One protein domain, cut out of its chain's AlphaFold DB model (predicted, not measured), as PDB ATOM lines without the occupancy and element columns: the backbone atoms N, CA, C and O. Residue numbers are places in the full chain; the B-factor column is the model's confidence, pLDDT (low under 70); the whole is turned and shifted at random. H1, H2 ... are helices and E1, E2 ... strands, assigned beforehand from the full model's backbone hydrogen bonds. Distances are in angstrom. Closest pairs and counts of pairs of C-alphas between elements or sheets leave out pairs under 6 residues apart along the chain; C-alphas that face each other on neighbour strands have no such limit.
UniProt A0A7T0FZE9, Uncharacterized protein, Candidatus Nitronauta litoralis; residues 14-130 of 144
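AT A GLANCE: This is residues 14 to 130 of the 144 residues of an uncharacterized protein of Candidatus Nitronauta litoralis (UniProt A0A7T0FZE9). Three small antiparallel sheets, set apart from one another, lie to one side of helix H1: the hairpin E1 E2, the row E3 E4 E5, and the row E6 E7 E8, which lies beyond the end of H1 at Tyr 82. Helix H3 lies between the hairpin, E5 and H1, and helix H2 lies close to H1, apart from the strands of all three sheets. The printed part has 117 residues, with named elements in the order E1 E2 E3 E4 E5 H1 E6 E7 E8 H2 H3, and its class is mixed, helices and strands. It is compact, with a radius of gyration of the C-alphas of 14.2 A and spans of 42 by 38 by 22 A.

IN THESE COORDINATES: Residues 14 to 26 hold no named element. E1 is residues 27 to 30, from C-alpha 27 at (-36.102, -27.802, 44.275), and E2 is residues 36 to 39. E3 is residues 44 to 49, 15.2 A long, E4 residues 52 to 55 and E5 residues 61 to 63. H1, residues 69 to 82, is 19.8 A long and begins with C-alpha 69 at (-51.926, -28.121, 29.945). E6 is residues 85 to 88, E7 residues 91 to 94 and E8 residues 97 to 99. H2 is residues 108 to 115, 12.9 A long. H3, residues 121 to 126, is 10.5 A long and ends with C-alpha 126 at (-44.503, -28.272, 38.406).

HOW THE PARTS SIT: E1 and E2 form a hairpin, with N 27 and O 39 2.8 A apart. E3, E4 and E5 form a meander, each strand the antiparallel neighbour of the one before, with N 47 and O 54 at 2.9 A and N 53 and O 62 at 2.7 A. Residues 22 to 23 pair with residues 44 to 46 of E3, antiparallel. E6, E7 and E8 form a second meander, with N 86 and O 93 at 2.9 A and N 94 and O 97 at 2.9 A. H1 is not on the sheet E3 E4 E5, but only just, with 4 pairs of C-alphas within 10 A. H1 and H2 are close but not clearly touching, the closest C-alphas being those of Arg 77 and Leu 114, 5.8 A. H1 and H3 are also close but not clearly touching, with C-alphas of Trp 73 and Phe 123 closest at 7.7 A. The closest C-alphas of E5 and H3 are those of Tyr 61 and Phe 126, 7.0 A. In H1 every O i to N i+4 pair is within hydrogen-bond range; H2 has 0 of 4 and H3 0 of 2, against 4 of 5 and 3 of 3 O i to N i+3 pairs.

THE WHOLE: The two C-alphas farthest apart, of Lys 16 and Thr 33, are 44.4 A apart. The printed part has no cut and no long link. The mean pLDDT of the printed part is 71.4, and 42 residues are under 70, among them 14 to 20 and 94 to 105.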
ATOM      1  N   CYS A  14     -38.161 -48.537  28.250       39.44
ATOM      2  CA  CYS A  14     -37.002 -47.749  28.676       39.44
ATOM      3  C   CYS A  14     -35.686 -48.556  28.720       39.44
ATOM      4  O   CYS A  14     -34.610 -47.983  28.587       39.44
ATOM      5  N   LEU A  15     -35.754 -49.887  28.870       43.31
ATOM      6  CA  LEU A  15     -34.572 -50.761  28.859       43.31
ATOM      7  C   LEU A  15     -34.001 -50.992  27.449       43.31
ATOM      8  O   LEU A  15     -32.839 -51.361  27.325       43.31
ATOM      9  N   LYS A  16     -34.793 -50.781  26.388       40.62
ATOM     10  CA  LYS A  16     -34.375 -51.051  25.001       40.62
ATOM     11  C   LYS A  16     -33.665 -49.885  24.308       40.62
ATOM     12  O   LYS A  16     -33.024 -50.119  23.293       40.62
ATOM     13  N   THR A  17     -33.755 -48.659  24.826       43.72
ATOM     14  CA  THR A  17     -33.207 -47.460  24.159       43.72
ATOM     15  C   THR A  17     -31.886 -46.964  24.750       43.72
ATOM     16  O   THR A  17     -31.358 -45.957  24.291       43.72
ATOM     17  N   GLY A  18     -31.343 -47.617  25.786       46.69
ATOM     18  CA  GLY A  18     -30.111 -47.165  26.447       46.69
ATOM     19  C   GLY A  18     -30.229 -45.804  27.155       46.69
ATOM     20  O   GLY A  18     -29.230 -45.289  27.660       46.69
ATOM     21  N   ALA A  19     -31.431 -45.221  27.232       56.31
ATOM     22  CA  ALA A  19     -31.673 -43.950  27.899       56.31
ATOM     23  C   ALA A  19     -31.457 -44.110  29.412       56.31
ATOM     24  O   ALA A  19     -32.294 -44.652  30.137       56.31
ATOM     25  N   ARG A  20     -30.297 -43.655  29.896       64.19
ATOM     26  CA  ARG A  20     -29.973 -43.651  31.326       64.19
ATOM     27  C   ARG A  20     -30.972 -42.764  32.065       64.19
ATOM     28  O   ARG A  20     -31.166 -41.605  31.700       64.19
ATOM     29  N   TRP A  21     -31.576 -43.300  33.124       77.44
ATOM     30  CA  TRP A  21     -32.438 -42.522  34.008       77.44
ATOM     31  C   TRP A  21     -31.672 -41.308  34.550       77.44
ATOM     32  O   TRP A  21     -30.535 -41.451  35.012       77.44
ATOM     33  N   ARG A  22     -32.285 -40.121  34.506       82.38
ATOM     34  CA  ARG A  22     -31.696 -38.880  35.036       82.38
ATOM     35  C   ARG A  22     -32.042 -38.702  36.518       82.38
ATOM     36  O   ARG A  22     -32.998 -39.293  37.034       82.38
ATOM     37  N   VAL A  23     -31.236 -37.907  37.221       82.12
ATOM     38  CA  VAL A  23     -31.496 -37.524  38.617       82.12
ATOM     39  C   VAL A  23     -32.627 -36.502  38.654       82.12
ATOM     40  O   VAL A  23     -32.565 -35.484  37.975       82.12
ATOM     41  N   CYS A  24     -33.659 -36.783  39.445       78.44
ATOM     42  CA  CYS A  24     -34.774 -35.879  39.682       78.44
ATOM     43  C   CYS A  24     -34.380 -34.838  40.738       78.44
ATOM     44  O   CYS A  24     -34.537 -35.105  41.930       78.44
ATOM     45  N   GLN A  25     -33.833 -33.697  40.314       80.81
ATOM     46  CA  GLN A  25     -33.266 -32.700  41.230       80.81
ATOM     47  C   GLN A  25     -34.311 -32.172  42.229       80.81
ATOM     48  O   GLN A  25     -35.430 -31.869  41.815       80.81
ATOM     49  N   PRO A  26     -34.011 -32.101  43.536       78.62
ATOM     50  CA  PRO A  26     -34.876 -31.432  44.500       78.62
ATOM     51  C   PRO A  26     -34.820 -29.913  44.326       78.62
ATOM     52  O   PRO A  26     -33.739 -29.342  44.224       78.62
ATOM     53  N   GLU A  27     -35.972 -29.256  44.355       78.44
ATOM     54  CA  GLU A  27     -36.102 -27.802  44.275       78.44
ATOM     55  C   GLU A  27     -37.170 -27.297  45.244       78.44
ATOM     56  O   GLU A  27     -38.122 -28.013  45.567       78.44
ATOM     57  N   GLN A  28     -37.014 -26.053  45.695       79.81
ATOM     58  CA  GLN A  28     -37.983 -25.360  46.539       79.81
ATOM     59  C   GLN A  28     -38.321 -24.007  45.918       79.81
ATOM     60  O   GLN A  28     -37.428 -23.229  45.595       79.81
ATOM     61  N   VAL A  29     -39.611 -23.727  45.773       80.44
ATOM     62  CA  VAL A  29     -40.135 -22.496  45.180       80.44
ATOM     63  C   VAL A  29     -41.075 -21.848  46.184       80.44
ATOM     64  O   VAL A  29     -42.020 -22.474  46.664       80.44
ATOM     65  N   LYS A  30     -40.817 -20.584  46.521       81.38
ATOM     66  CA  LYS A  30     -41.695 -19.794  47.385       81.38
ATOM     67  C   LYS A  30     -42.719 -19.062  46.520       81.38
ATOM     68  O   LYS A  30     -42.346 -18.267  45.664       81.38
ATOM     69  N   LEU A  31     -43.998 -19.346  46.737       79.44
ATOM     70  CA  LEU A  31     -45.103 -18.663  46.073       79.44
ATOM     71  C   LEU A  31     -45.282 -17.246  46.631       79.44
ATOM     72  O   LEU A  31     -44.901 -16.956  47.767       79.44
ATOM     73  N   GLN A  32     -45.949 -16.381  45.862       76.44
ATOM     74  CA  GLN A  32     -46.360 -15.048  46.324       76.44
ATOM     75  C   GLN A  32     -47.288 -15.112  47.548       76.44
ATOM     76  O   GLN A  32     -47.277 -14.207  48.376       76.44
ATOM     77  N   THR A  33     -48.030 -16.213  47.715       76.12
ATOM     78  CA  THR A  33     -48.860 -16.491  48.900       76.12
ATOM     79  C   THR A  33     -48.038 -16.744  50.172       76.12
ATOM     80  O   THR A  33     -48.606 -16.876  51.255       76.12
ATOM     81  N   GLY A  34     -46.708 -16.844  50.063       79.31
ATOM     82  CA  GLY A  34     -45.798 -17.215  51.146       79.31
ATOM     83  C   GLY A  34     -45.637 -18.727  51.328       79.31
ATOM     84  O   GLY A  34     -44.750 -19.153  52.069       79.31
ATOM     85  N   GLU A  35     -46.442 -19.537  50.638       79.50
ATOM     86  CA  GLU A  35     -46.351 -20.996  50.672       79.50
ATOM     87  C   GLU A  35     -45.083 -21.489  49.965       79.50
ATOM     88  O   GLU A  35     -44.639 -20.926  48.965       79.50
ATOM     89  N   CYS A  36     -44.494 -22.564  50.484       78.12
ATOM     90  CA  CYS A  36     -43.328 -23.195  49.880       78.12
ATOM     91  C   CYS A  36     -43.758 -24.473  49.161       78.12
ATOM     92  O   CYS A  36     -44.212 -25.426  49.797       78.12
ATOM     93  N   LEU A  37     -43.598 -24.486  47.841       76.94
ATOM     94  CA  LEU A  37     -43.712 -25.681  47.022       76.94
ATOM     95  C   LEU A  37     -42.352 -26.359  46.937       76.94
ATOM     96  O   LEU A  37     -41.333 -25.710  46.715       76.94
ATOM     97  N   LYS A  38     -42.334 -27.676  47.095       74.50
ATOM     98  CA  LYS A  38     -41.137 -28.496  46.898       74.50
ATOM     99  C   LYS A  38     -41.379 -29.351  45.668       74.50
ATOM    100  O   LYS A  38     -42.519 -29.680  45.389       74.50
ATOM    101  N   ARG A  39     -40.353 -29.686  44.895       76.19
ATOM    102  CA  ARG A  39     -40.486 -30.615  43.765       76.19
ATOM    103  C   ARG A  39     -39.225 -31.443  43.608       76.19
ATOM    104  O   ARG A  39     -38.138 -31.008  43.962       76.19
ATOM    105  N   GLY A  40     -39.375 -32.629  43.029       75.38
ATOM    106  CA  GLY A  40     -38.268 -33.558  42.804       75.38
ATOM    107  C   GLY A  40     -37.832 -34.329  44.054       75.38
ATOM    108  O   GLY A  40     -38.107 -33.937  45.179       75.38
ATOM    109  N   CYS A  41     -37.212 -35.495  43.851       72.69
ATOM    110  CA  CYS A  41     -37.000 -36.485  44.923       72.69
ATOM    111  C   CYS A  41     -35.540 -36.895  45.145       72.69
ATOM    112  O   CYS A  41     -35.277 -37.832  45.896       72.69
ATOM    113  N   GLY A  42     -34.597 -36.297  44.418       75.75
ATOM    114  CA  GLY A  42     -33.169 -36.625  44.466       75.75
ATOM    115  C   GLY A  42     -32.805 -37.988  43.870       75.75
ATOM    116  O   GLY A  42     -31.630 -38.282  43.664       75.75
ATOM    117  N   LYS A  43     -33.786 -38.842  43.548       72.12
ATOM    118  CA  LYS A  43     -33.529 -40.174  42.994       72.12
ATOM    119  C   LYS A  43     -33.255 -40.120  41.498       72.12
ATOM    120  O   LYS A  43     -33.854 -39.349  40.745       72.12
ATOM    121  N   ARG A  44     -32.400 -41.038  41.048       79.62
ATOM    122  CA  ARG A  44     -32.234 -41.358  39.631       79.62
ATOM    123  C   ARG A  44     -33.463 -42.134  39.164       79.62
ATOM    124  O   ARG A  44     -33.551 -43.337  39.372       79.62
ATOM    125  N   GLY A  45     -34.440 -41.419  38.620       77.56
ATOM    126  CA  GLY A  45     -35.747 -41.972  38.264       77.56
ATOM    127  C   GLY A  45     -36.501 -41.179  37.211       77.56
ATOM    128  O   GLY A  45     -37.646 -41.521  36.937       77.56
ATOM    129  N   LEU A  46     -35.894 -40.135  36.637       80.56
ATOM    130  CA  LEU A  46     -36.432 -39.475  35.453       80.56
ATOM    131  C   LEU A  46     -36.206 -40.376  34.245       80.56
ATOM    132  O   LEU A  46     -35.060 -40.672  33.900       80.56
ATOM    133  N   TYR A  47     -37.289 -40.784  33.604       76.31
ATOM    134  CA  TYR A  47     -37.278 -41.564  32.376       76.31
ATOM    135  C   TYR A  47     -38.044 -40.812  31.281       76.31
ATOM    136  O   TYR A  47     -38.951 -40.040  31.607       76.31
ATOM    137  N   PRO A  48     -37.687 -41.003  30.001       74.06
ATOM    138  CA  PRO A  48     -38.387 -40.354  28.904       74.06
ATOM    139  C   PRO A  48     -39.830 -40.869  28.794       74.06
ATOM    140  O   PRO A  48     -40.090 -42.063  28.970       74.06
ATOM    141  N   PHE A  49     -40.761 -39.974  28.489       71.88
ATOM    142  CA  PHE A  49     -42.148 -40.282  28.139       71.88
ATOM    143  C   PHE A  49     -42.576 -39.425  26.936       71.88
ATOM    144  O   PHE A  49     -41.817 -38.565  26.489       71.88
ATOM    145  N   ASP A  50     -43.774 -39.667  26.406       61.03
ATOM    146  CA  ASP A  50     -44.317 -38.909  25.276       61.03
ATOM    147  C   ASP A  50     -44.509 -37.433  25.677       61.03
ATOM    148  O   ASP A  50     -45.486 -37.090  26.339       61.03
ATOM    149  N   GLY A  51     -43.550 -36.572  25.312       63.50
ATOM    150  CA  GLY A  51     -43.547 -35.143  25.652       63.50
ATOM    151  C   GLY A  51     -42.548 -34.719  26.736       63.50
ATOM    152  O   GLY A  51     -42.725 -33.650  27.314       63.50
ATOM    153  N   GLY A  52     -41.520 -35.522  27.044       74.69
ATOM    154  CA  GLY A  52     -40.378 -35.105  27.870       74.69
ATOM    155  C   GLY A  52     -39.892 -36.186  28.840       74.69
ATOM    156  O   GLY A  52     -39.671 -37.332  28.459       74.69
ATOM    157  N   TRP A  53     -39.729 -35.840  30.118       77.12
ATOM    158  CA  TRP A  53     -39.257 -36.725  31.184       77.12
ATOM    159  C   TRP A  53     -40.249 -36.793  32.341       77.12
ATOM    160  O   TRP A  53     -40.797 -35.786  32.771       77.12
ATOM    161  N   ARG A  54     -40.432 -37.979  32.912       75.75
ATOM    162  CA  ARG A  54     -41.253 -38.194  34.107       75.75
ATOM    163  C   ARG A  54     -40.440 -38.907  35.170       75.75
ATOM    164  O   ARG A  54     -39.723 -39.858  34.878       75.75
ATOM    165  N   CYS A  55     -40.570 -38.483  36.423       75.69
ATOM    166  CA  CYS A  55     -39.965 -39.189  37.543       75.69
ATOM    167  C   CYS A  55     -40.840 -40.378  37.960       75.69
ATOM    168  O   CYS A  55     -42.024 -40.224  38.251       75.69
ATOM    169  N   PHE A  56     -40.260 -41.571  38.053       68.75
ATOM    170  CA  PHE A  56     -40.971 -42.758  38.533       68.75
ATOM    171  C   PHE A  56     -41.372 -42.656  40.014       68.75
ATOM    172  O   PHE A  56     -42.401 -43.193  40.414       68.75
ATOM    173  N   TYR A  57     -40.569 -41.954  40.819       68.38
ATOM    174  CA  TYR A  57     -40.718 -41.937  42.276       68.38
ATOM    175  C   TYR A  57     -41.653 -40.846  42.792       68.38
ATOM    176  O   TYR A  57     -42.422 -41.114  43.699       68.38
ATOM    177  N   CYS A  58     -41.589 -39.632  42.242       67.50
ATOM    178  CA  CYS A  58     -42.412 -38.498  42.693       67.50
ATOM    179  C   CYS A  58     -43.275 -37.883  41.586       67.50
ATOM    180  O   CYS A  58     -43.953 -36.895  41.832       67.50
ATOM    181  N   GLY A  59     -43.137 -38.400  40.357       68.12
ATOM    182  CA  GLY A  59     -43.522 -37.798  39.073       68.12
ATOM    183  C   GLY A  59     -43.782 -36.321  39.034       68.12
ATOM    184  O   GLY A  59     -44.772 -35.863  38.474       68.12
ATOM    185  N   ARG A  60     -42.730 -35.619  39.439       75.50
ATOM    186  CA  ARG A  60     -42.218 -34.503  38.661       75.50
ATOM    187  C   ARG A  60     -42.186 -34.864  37.174       75.50
ATOM    188  O   ARG A  60     -41.697 -35.939  36.807       75.50
ATOM    189  N   TYR A  61     -42.657 -33.938  36.355       73.75
ATOM    190  CA  TYR A  61     -42.516 -33.973  34.910       73.75
ATOM    191  C   TYR A  61     -41.591 -32.839  34.469       73.75
ATOM    192  O   TYR A  61     -41.609 -31.758  35.053       73.75
ATOM    193  N   LEU A  62     -40.780 -33.109  33.455       72.44
ATOM    194  CA  LEU A  62     -40.028 -32.126  32.685       72.44
ATOM    195  C   LEU A  62     -40.603 -32.205  31.280       72.44
ATOM    196  O   LEU A  62     -40.493 -33.262  30.664       72.44
ATOM    197  N   TYR A  63     -41.272 -31.167  30.801       65.44
ATOM    198  CA  TYR A  63     -41.957 -31.254  29.519       65.44
ATOM    199  C   TYR A  63     -41.058 -30.703  28.415       65.44
ATOM    200  O   TYR A  63     -40.518 -29.607  28.518       65.44
ATOM    201  N   GLU A  64     -40.908 -31.478  27.351       61.00
ATOM    202  CA  GLU A  64     -40.415 -30.984  26.071       61.00
ATOM    203  C   GLU A  64     -41.653 -30.469  25.305       61.00
ATOM    204  O   GLU A  64     -42.755 -31.004  25.455       61.00
ATOM    205  N   THR A  65     -41.526 -29.343  24.601       51.81
ATOM    206  CA  THR A  65     -42.650 -28.544  24.078       51.81
ATOM    207  C   THR A  65     -43.709 -29.373  23.324       51.81
ATOM    208  O   THR A  65     -43.376 -30.239  22.521       51.81
ATOM    209  N   GLY A  66     -45.005 -29.094  23.562       58.97
ATOM    210  CA  GLY A  66     -46.109 -29.611  22.726       58.97
ATOM    211  C   GLY A  66     -47.287 -30.307  23.427       58.97
ATOM    212  O   GLY A  66     -48.249 -30.666  22.754       58.97
ATOM    213  N   SER A  67     -47.271 -30.496  24.753       64.56
ATOM    214  CA  SER A  67     -48.385 -31.151  25.467       64.56
ATOM    215  C   SER A  67     -49.433 -30.156  26.006       64.56
ATOM    216  O   SER A  67     -49.052 -29.158  26.621       64.56
ATOM    217  N   PRO A  68     -50.750 -30.415  25.858       71.06
ATOM    218  CA  PRO A  68     -51.794 -29.513  26.346       71.06
ATOM    219  C   PRO A  68     -51.877 -29.506  27.880       71.06
ATOM    220  O   PRO A  68     -51.912 -30.562  28.514       71.06
ATOM    221  N   LEU A  69     -51.985 -28.318  28.487       70.12
ATOM    222  CA  LEU A  69     -51.926 -28.121  29.945       70.12
ATOM    223  C   LEU A  69     -52.954 -28.950  30.732       70.12
ATOM    224  O   LEU A  69     -52.636 -29.463  31.802       70.12
ATOM    225  N   ARG A  70     -54.157 -29.154  30.182       72.62
ATOM    226  CA  ARG A  70     -55.184 -30.027  30.779       72.62
ATOM    227  C   ARG A  70     -54.731 -31.483  30.892       72.62
ATOM    228  O   ARG A  70     -55.002 -32.125  31.904       72.62
ATOM    229  N   ALA A  71     -54.012 -32.002  29.895       71.56
ATOM    230  CA  ALA A  71     -53.436 -33.344  29.974       71.56
ATOM    231  C   ALA A  71     -52.344 -33.405  31.052       71.56
ATOM    232  O   ALA A  71     -52.296 -34.361  31.827       71.56
ATOM    233  N   LEU A  72     -51.521 -32.357  31.167       73.12
ATOM    234  CA  LEU A  72     -50.482 -32.267  32.202       73.12
ATOM    235  C   LEU A  72     -51.088 -32.240  33.601       73.12
ATOM    236  O   LEU A  72     -50.641 -32.952  34.499       73.12
ATOM    237  N   TRP A  73     -52.145 -31.454  33.763       80.25
ATOM    238  CA  TRP A  73     -52.879 -31.333  35.007       80.25
ATOM    239  C   TRP A  73     -53.582 -32.631  35.396       80.25
ATOM    240  O   TRP A  73     -53.486 -33.069  36.540       80.25
ATOM    241  N   PHE A  74     -54.226 -33.305  34.443       78.94
ATOM    242  CA  PHE A  74     -54.789 -34.639  34.652       78.94
ATOM    243  C   PHE A  74     -53.729 -35.624  35.161       78.94
ATOM    244  O   PHE A  74     -53.934 -36.308  36.167       78.94
ATOM    245  N   HIS A  75     -52.562 -35.662  34.517       71.62
ATOM    246  CA  HIS A  75     -51.470 -36.535  34.933       71.62
ATOM    247  C   HIS A  75     -50.889 -36.166  36.298       71.62
ATOM    248  O   HIS A  75     -50.539 -37.074  37.054       71.62
ATOM    249  N   PHE A  76     -50.810 -34.875  36.628       76.75
ATOM    250  CA  PHE A  76     -50.381 -34.392  37.938       76.75
ATOM    251  C   PHE A  76     -51.374 -34.767  39.047       76.75
ATOM    252  O   PHE A  76     -50.962 -35.273  40.088       76.75
ATOM    253  N   ARG A  77     -52.681 -34.597  38.823       82.62
ATOM    254  CA  ARG A  77     -53.714 -34.991  39.793       82.62
ATOM    255  C   ARG A  77     -53.672 -36.487  40.089       82.62
ATOM    256  O   ARG A  77     -53.577 -36.872  41.252       82.62
ATOM    257  N   LEU A  78     -53.619 -37.324  39.048       73.81
ATOM    258  CA  LEU A  78     -53.463 -38.773  39.216       73.81
ATOM    259  C   LEU A  78     -52.179 -39.111  39.979       73.81
ATOM    260  O   LEU A  78     -52.185 -39.911  40.907       73.81
ATOM    261  N   ALA A  79     -51.066 -38.488  39.607       70.38
ATOM    262  CA  ALA A  79     -49.796 -38.632  40.300       70.38
ATOM    263  C   ALA A  79     -49.907 -38.363  41.810       70.38
ATOM    264  O   ALA A  79     -49.408 -39.160  42.600       70.38
ATOM    265  N   ARG A  80     -50.592 -37.289  42.216       75.31
ATOM    266  CA  ARG A  80     -50.808 -36.940  43.630       75.31
ATOM    267  C   ARG A  80     -51.705 -37.929  44.367       75.31
ATOM    268  O   ARG A  80     -51.466 -38.196  45.539       75.31
ATOM    269  N   GLU A  81     -52.685 -38.505  43.684       69.06
ATOM    270  CA  GLU A  81     -53.532 -39.555  44.250       69.06
ATOM    271  C   GLU A  81     -52.751 -40.865  44.470       69.06
ATOM    272  O   GLU A  81     -52.909 -41.531  45.498       69.06
ATOM    273  N   TYR A  82     -51.865 -41.214  43.529       62.81
ATOM    274  CA  TYR A  82     -51.088 -42.457  43.557       62.81
ATOM    275  C   TYR A  82     -49.775 -42.378  44.338       62.81
ATOM    276  O   TYR A  82     -49.274 -43.430  44.727       62.81
ATOM    277  N   TRP A  83     -49.194 -41.195  44.547       66.12
ATOM    278  CA  TRP A  83     -47.955 -41.000  45.306       66.12
ATOM    279  C   TRP A  83     -48.263 -40.382  46.660       66.12
ATOM    280  O   TRP A  83     -48.132 -39.175  46.869       66.12
ATOM    281  N   ARG A  84     -48.663 -41.241  47.602       63.94
ATOM    282  CA  ARG A  84     -48.857 -40.822  48.988       63.94
ATOM    283  C   ARG A  84     -47.504 -40.667  49.652       63.94
ATOM    284  O   ARG A  84     -46.728 -41.622  49.739       63.94
ATOM    285  N   ILE A  85     -47.258 -39.457  50.127       69.31
ATOM    286  CA  ILE A  85     -46.099 -39.169  50.950       69.31
ATOM    287  C   ILE A  85     -46.451 -39.506  52.394       69.31
ATOM    288  O   ILE A  85     -47.462 -39.045  52.919       69.31
ATOM    289  N   GLN A  86     -45.629 -40.335  53.021       67.62
ATOM    290  CA  GLN A  86     -45.729 -40.689  54.429       67.62
ATOM    291  C   GLN A  86     -44.450 -40.229  55.120       67.62
ATOM    292  O   GLN A  86     -43.364 -40.412  54.577       67.62
ATOM    293  N   CYS A  87     -44.570 -39.654  56.311       65.12
ATOM    294  CA  CYS A  87     -43.425 -39.346  57.158       65.12
ATOM    295  C   CYS A  87     -43.451 -40.299  58.356       65.12
ATOM    296  O   CYS A  87     -44.456 -40.366  59.065       65.12
ATOM    297  N   ALA A  88     -42.378 -41.063  58.562       70.81
ATOM    298  CA  ALA A  88     -42.235 -41.961  59.706       70.81
ATOM    299  C   ALA A  88     -40.785 -41.948  60.205       70.81
ATOM    300  O   ALA A  88     -39.848 -42.090  59.423       70.81
ATOM    301  N   ASN A  89     -40.591 -41.781  61.517       77.69
ATOM    302  CA  ASN A  89     -39.270 -41.764  62.166       77.69
ATOM    303  C   ASN A  89     -38.277 -40.759  61.542       77.69
ATOM    304  O   ASN A  89     -37.106 -41.080  61.340       77.69
ATOM    305  N   GLY A  90     -38.756 -39.562  61.181       71.50
ATOM    306  CA  GLY A  90     -37.930 -38.517  60.564       71.50
ATOM    307  C   GLY A  90     -37.445 -38.848  59.148       71.50
ATOM    308  O   GLY A  90     -36.520 -38.209  58.653       71.50
ATOM    309  N   ARG A  91     -38.037 -39.861  58.504       68.19
ATOM    310  CA  ARG A  91     -37.785 -40.224  57.109       68.19
ATOM    311  C   ARG A  91     -39.061 -40.083  56.303       68.19
ATOM    312  O   ARG A  91     -40.145 -40.444  56.765       68.19
ATOM    313  N   ASP A  92     -38.899 -39.627  55.074       71.44
ATOM    314  CA  ASP A  92     -39.994 -39.512  54.127       71.44
ATOM    315  C   ASP A  92     -40.045 -40.724  53.209       71.44
ATOM    316  O   ASP A  92     -39.027 -41.264  52.764       71.44
ATOM    317  N   PHE A  93     -41.266 -41.146  52.922       70.00
ATOM    318  CA  PHE A  93     -41.579 -42.289  52.091       70.00
ATOM    319  C   PHE A  93     -42.541 -41.849  51.003       70.00
ATOM    320  O   PHE A  93     -43.522 -41.166  51.281       70.00
ATOM    321  N   ILE A  94     -42.301 -42.289  49.772       66.44
ATOM    322  CA  ILE A  94     -43.298 -42.212  48.705       66.44
ATOM    323  C   ILE A  94     -43.703 -43.639  48.370       66.44
ATOM    324  O   ILE A  94     -42.859 -44.439  47.965       66.44
ATOM    325  N   ASN A  95     -44.979 -43.969  48.578       65.75
ATOM    326  CA  ASN A  95     -45.505 -45.331  48.407       65.75
ATOM    327  C   ASN A  95     -44.681 -46.397  49.155       65.75
ATOM    328  O   ASN A  95     -44.369 -47.452  48.607       65.75
ATOM    329  N   GLY A  96     -44.279 -46.097  50.395       64.38
ATOM    330  CA  GLY A  96     -43.477 -46.998  51.229       64.38
ATOM    331  C   GLY A  96     -41.989 -47.084  50.861       64.38
ATOM    332  O   GLY A  96     -41.243 -47.791  51.532       64.38
ATOM    333  N   ILE A  97     -41.521 -46.355  49.840       63.62
ATOM    334  CA  ILE A  97     -40.102 -46.308  49.459       63.62
ATOM    335  C   ILE A  97     -39.447 -45.086  50.111       63.62
ATOM    336  O   ILE A  97     -39.894 -43.968  49.842       63.62
ATOM    337  N   PRO A  98     -38.362 -45.248  50.894       68.81
ATOM    338  CA  PRO A  98     -37.680 -44.118  51.515       68.81
ATOM    339  C   PRO A  98     -37.066 -43.207  50.447       68.81
ATOM    340  O   PRO A  98     -36.376 -43.680  49.528       68.81
ATOM    341  N   VAL A  99     -37.299 -41.902  50.559       62.75
ATOM    342  CA  VAL A  99     -36.748 -40.881  49.662       62.75
ATOM    343  C   VAL A  99     -35.735 -40.003  50.402       62.75
ATOM    344  O   VAL A  99     -36.027 -39.523  51.493       62.75
ATOM    345  N   PRO A 100     -34.527 -39.789  49.841       52.47
ATOM    346  CA  PRO A 100     -33.568 -38.831  50.375       52.47
ATOM    347  C   PRO A 100     -34.000 -37.433  49.922       52.47
ATOM    348  O   PRO A 100     -33.467 -36.878  48.965       52.47
ATOM    349  N   GLY A 101     -35.056 -36.902  50.525       54.59
ATOM    350  CA  GLY A 101     -35.603 -35.620  50.120       54.59
ATOM    351  C   GLY A 101     -36.736 -35.189  51.024       54.59
ATOM    352  O   GLY A 101     -37.464 -36.016  51.557       54.59
ATOM    353  N   VAL A 102     -36.865 -33.875  51.161       54.84
ATOM    354  CA  VAL A 102     -37.979 -33.244  51.857       54.84
ATOM    355  C   VAL A 102     -39.252 -33.651  51.117       54.84
ATOM    356  O   VAL A 102     -39.266 -33.578  49.882       54.84
ATOM    357  N   PRO A 103     -40.303 -34.099  51.817       56.38
ATOM    358  CA  PRO A 103     -41.501 -34.539  51.143       56.38
ATOM    359  C   PRO A 103     -42.032 -33.352  50.331       56.38
ATOM    360  O   PRO A 103     -41.851 -32.191  50.708       56.38
ATOM    361  N   ASP A 104     -42.680 -33.647  49.213       64.06
ATOM    362  CA  ASP A 104     -43.394 -32.687  48.373       64.06
ATOM    363  C   ASP A 104     -44.896 -32.732  48.725       64.06
ATOM    364  O   ASP A 104     -45.699 -33.145  47.890       64.06
ATOM    365  N   PRO A 105     -45.346 -32.462  49.973       69.44
ATOM    366  CA  PRO A 105     -46.768 -32.353  50.211       69.44
ATOM    367  C   PRO A 105     -47.224 -31.048  49.572       69.44
ATOM    368  O   PRO A 105     -46.670 -29.976  49.830       69.44
ATOM    369  N   LEU A 106     -48.268 -31.135  48.757       74.56
ATOM    370  CA  LEU A 106     -48.954 -29.937  48.321       74.56
ATOM    371  C   LEU A 106     -49.542 -29.250  49.578       74.56
ATOM    372  O   LEU A 106     -50.196 -29.940  50.374       74.56
ATOM    373  N   PRO A 107     -49.302 -27.942  49.804       78.88
ATOM    374  CA  PRO A 107     -49.879 -27.209  50.925       78.88
ATOM    375  C   PRO A 107     -51.386 -27.446  51.028       78.88
ATOM    376  O   PRO A 107     -52.074 -27.505  50.012       78.88
ATOM    377  N   HIS A 108     -51.913 -27.568  52.250       79.94
ATOM    378  CA  HIS A 108     -53.318 -27.932  52.481       79.94
ATOM    379  C   HIS A 108     -54.310 -27.043  51.711       79.94
ATOM    380  O   HIS A 108     -55.346 -27.517  51.250       79.94
ATOM    381  N   ARG A 109     -53.992 -25.755  51.541       81.00
ATOM    382  CA  ARG A 109     -54.833 -24.812  50.788       81.00
ATOM    383  C   ARG A 109     -54.920 -25.170  49.304       81.00
ATOM    384  O   ARG A 109     -56.005 -25.099  48.746       81.00
ATOM    385  N   LEU A 110     -53.815 -25.625  48.722       82.69
ATOM    386  CA  LEU A 110     -53.703 -25.986  47.308       82.69
ATOM    387  C   LEU A 110     -54.208 -27.411  47.019       82.69
ATOM    388  O   LEU A 110     -54.504 -27.748  45.878       82.69
ATOM    389  N   GLN A 111     -54.352 -28.266  48.041       82.56
ATOM    390  CA  GLN A 111     -54.910 -29.618  47.871       82.56
ATOM    391  C   GLN A 111     -56.342 -29.616  47.337       82.56
ATOM    392  O   GLN A 111     -56.726 -30.550  46.637       82.56
ATOM    393  N   ARG A 112     -57.123 -28.575  47.639       85.50
ATOM    394  CA  ARG A 112     -58.508 -28.442  47.164       85.50
ATOM    395  C   ARG A 112     -58.577 -28.344  45.645       85.50
ATOM    396  O   ARG A 112     -59.475 -28.929  45.041       85.50
ATOM    397  N   ASP A 113     -57.580 -27.704  45.045       86.69
ATOM    398  CA  ASP A 113     -57.506 -27.507  43.601       86.69
ATOM    399  C   ASP A 113     -57.387 -28.844  42.865       86.69
ATOM    400  O   ASP A 113     -57.838 -28.952  41.735       86.69
ATOM    401  N   LEU A 114     -56.888 -29.911  43.509       84.38
ATOM    402  CA  LEU A 114     -56.820 -31.252  42.909       84.38
ATOM    403  C   LEU A 114     -58.195 -31.817  42.506       84.38
ATOM    404  O   LEU A 114     -58.249 -32.761  41.721       84.38
ATOM    405  N   SER A 115     -59.296 -31.270  43.027       85.69
ATOM    406  CA  SER A 115     -60.653 -31.640  42.602       85.69
ATOM    407  C   SER A 115     -61.093 -30.953  41.302       85.69
ATOM    408  O   SER A 115     -61.975 -31.469  40.614       85.69
ATOM    409  N   ASP A 116     -60.447 -29.849  40.921       87.19
ATOM    410  CA  ASP A 116     -60.791 -29.057  39.742       87.19
ATOM    411  C   ASP A 116     -60.254 -29.719  38.454       87.19
ATOM    412  O   ASP A 116     -59.099 -30.174  38.415       87.19
ATOM    413  N   PRO A 117     -61.064 -29.851  37.385       82.38
ATOM    414  CA  PRO A 117     -60.585 -30.292  36.080       82.38
ATOM    415  C   PRO A 117     -59.588 -29.337  35.411       82.38
ATOM    416  O   PRO A 117     -58.833 -29.809  34.556       82.38
ATOM    417  N   GLU A 118     -59.546 -28.062  35.794       83.81
ATOM    418  CA  GLU A 118     -58.657 -27.049  35.229       83.81
ATOM    419  C   GLU A 118     -57.392 -26.818  36.080       83.81
ATOM    420  O   GLU A 118     -57.425 -26.894  37.309       83.81
ATOM    421  N   PRO A 119     -56.242 -26.552  35.433       81.44
ATOM    422  CA  PRO A 119     -54.979 -26.275  36.110       81.44
ATOM    423  C   PRO A 119     -55.007 -24.928  36.857       81.44
ATOM    424  O   PRO A 119     -55.232 -23.892  36.229       81.44
ATOM    425  N   PRO A 120     -54.663 -24.886  38.156       84.19
ATOM    426  CA  PRO A 120     -54.484 -23.625  38.871       84.19
ATOM    427  C   PRO A 120     -53.173 -22.930  38.467       84.19
ATOM    428  O   PRO A 120     -52.216 -23.571  38.034       84.19
ATOM    429  N   ALA A 121     -53.071 -21.616  38.682       81.19
ATOM    430  CA  ALA A 121     -51.898 -20.826  38.276       81.19
ATOM    431  C   ALA A 121     -50.564 -21.327  38.870       81.19
ATOM    432  O   ALA A 121     -49.532 -21.325  38.193       81.19
ATOM    433  N   TRP A 122     -50.573 -21.806  40.119       82.62
ATOM    434  CA  TRP A 122     -49.375 -22.345  40.775       82.62
ATOM    435  C   TRP A 122     -48.886 -23.659  40.152       82.62
ATOM    436  O   TRP A 122     -47.735 -24.034  40.372       82.62
ATOM    437  N   PHE A 123     -49.710 -24.356  39.357       79.81
ATOM    438  CA  PHE A 123     -49.313 -25.602  38.695       79.81
ATOM    439  C   PHE A 123     -48.120 -25.401  37.753       79.81
ATOM    440  O   PHE A 123     -47.315 -26.315  37.587       79.81
ATOM    441  N   SER A 124     -47.948 -24.188  37.223       74.06
ATOM    442  CA  SER A 124     -46.758 -23.746  36.482       74.06
ATOM    443  C   SER A 124     -45.434 -24.128  37.153       74.06
ATOM    444  O   SER A 124     -44.493 -24.528  36.479       74.06
ATOM    445  N   VAL A 125     -45.378 -24.128  38.488       73.94
ATOM    446  CA  VAL A 125     -44.192 -24.517  39.264       73.94
ATOM    447  C   VAL A 125     -43.813 -25.988  39.065       73.94
ATOM    448  O   VAL A 125     -42.665 -26.368  39.275       73.94
ATOM    449  N   PHE A 126     -44.741 -26.846  38.648       71.75
ATOM    450  CA  PHE A 126     -44.503 -28.272  38.406       71.75
ATOM    451  C   PHE A 126     -44.295 -28.612  36.929       71.75
ATOM    452  O   PHE A 126     -44.050 -29.777  36.606       71.75
ATOM    453  N   VAL A 127     -44.366 -27.614  36.048       68.12
ATOM    454  CA  VAL A 127     -44.136 -27.754  34.613       68.12
ATOM    455  C   VAL A 127     -42.821 -27.049  34.299       68.12
ATOM    456  O   VAL A 127     -42.725 -25.830  34.355       68.12
ATOM    457  N   GLU A 128     -41.772 -27.814  34.014       58.94
ATOM    458  CA  GLU A 128     -40.544 -27.232  33.474       58.94
ATOM    459  C   GLU A 128     -40.713 -27.109  31.961       58.94
ATOM    460  O   GLU A 128     -40.708 -28.114  31.254       58.94
ATOM    461  N   VAL A 129     -40.970 -25.883  31.516       56.50
ATOM    462  CA  VAL A 129     -41.085 -25.437  30.123       56.50
ATOM    463  C   VAL A 129     -40.336 -24.120  30.016       56.50
ATOM    464  O   VAL A 129     -40.152 -23.429  31.018       56.50
ATOM    465  N   ASP A 130     -39.941 -23.772  28.795       52.97
ATOM    466  CA  ASP A 130     -39.618 -22.391  28.455       52.97
ATOM    467  C   ASP A 130     -40.691 -21.446  29.036       52.97
ATOM    468  O   ASP A 130     -41.890 -21.575  28.759       52.97
TER     469      ASP A 130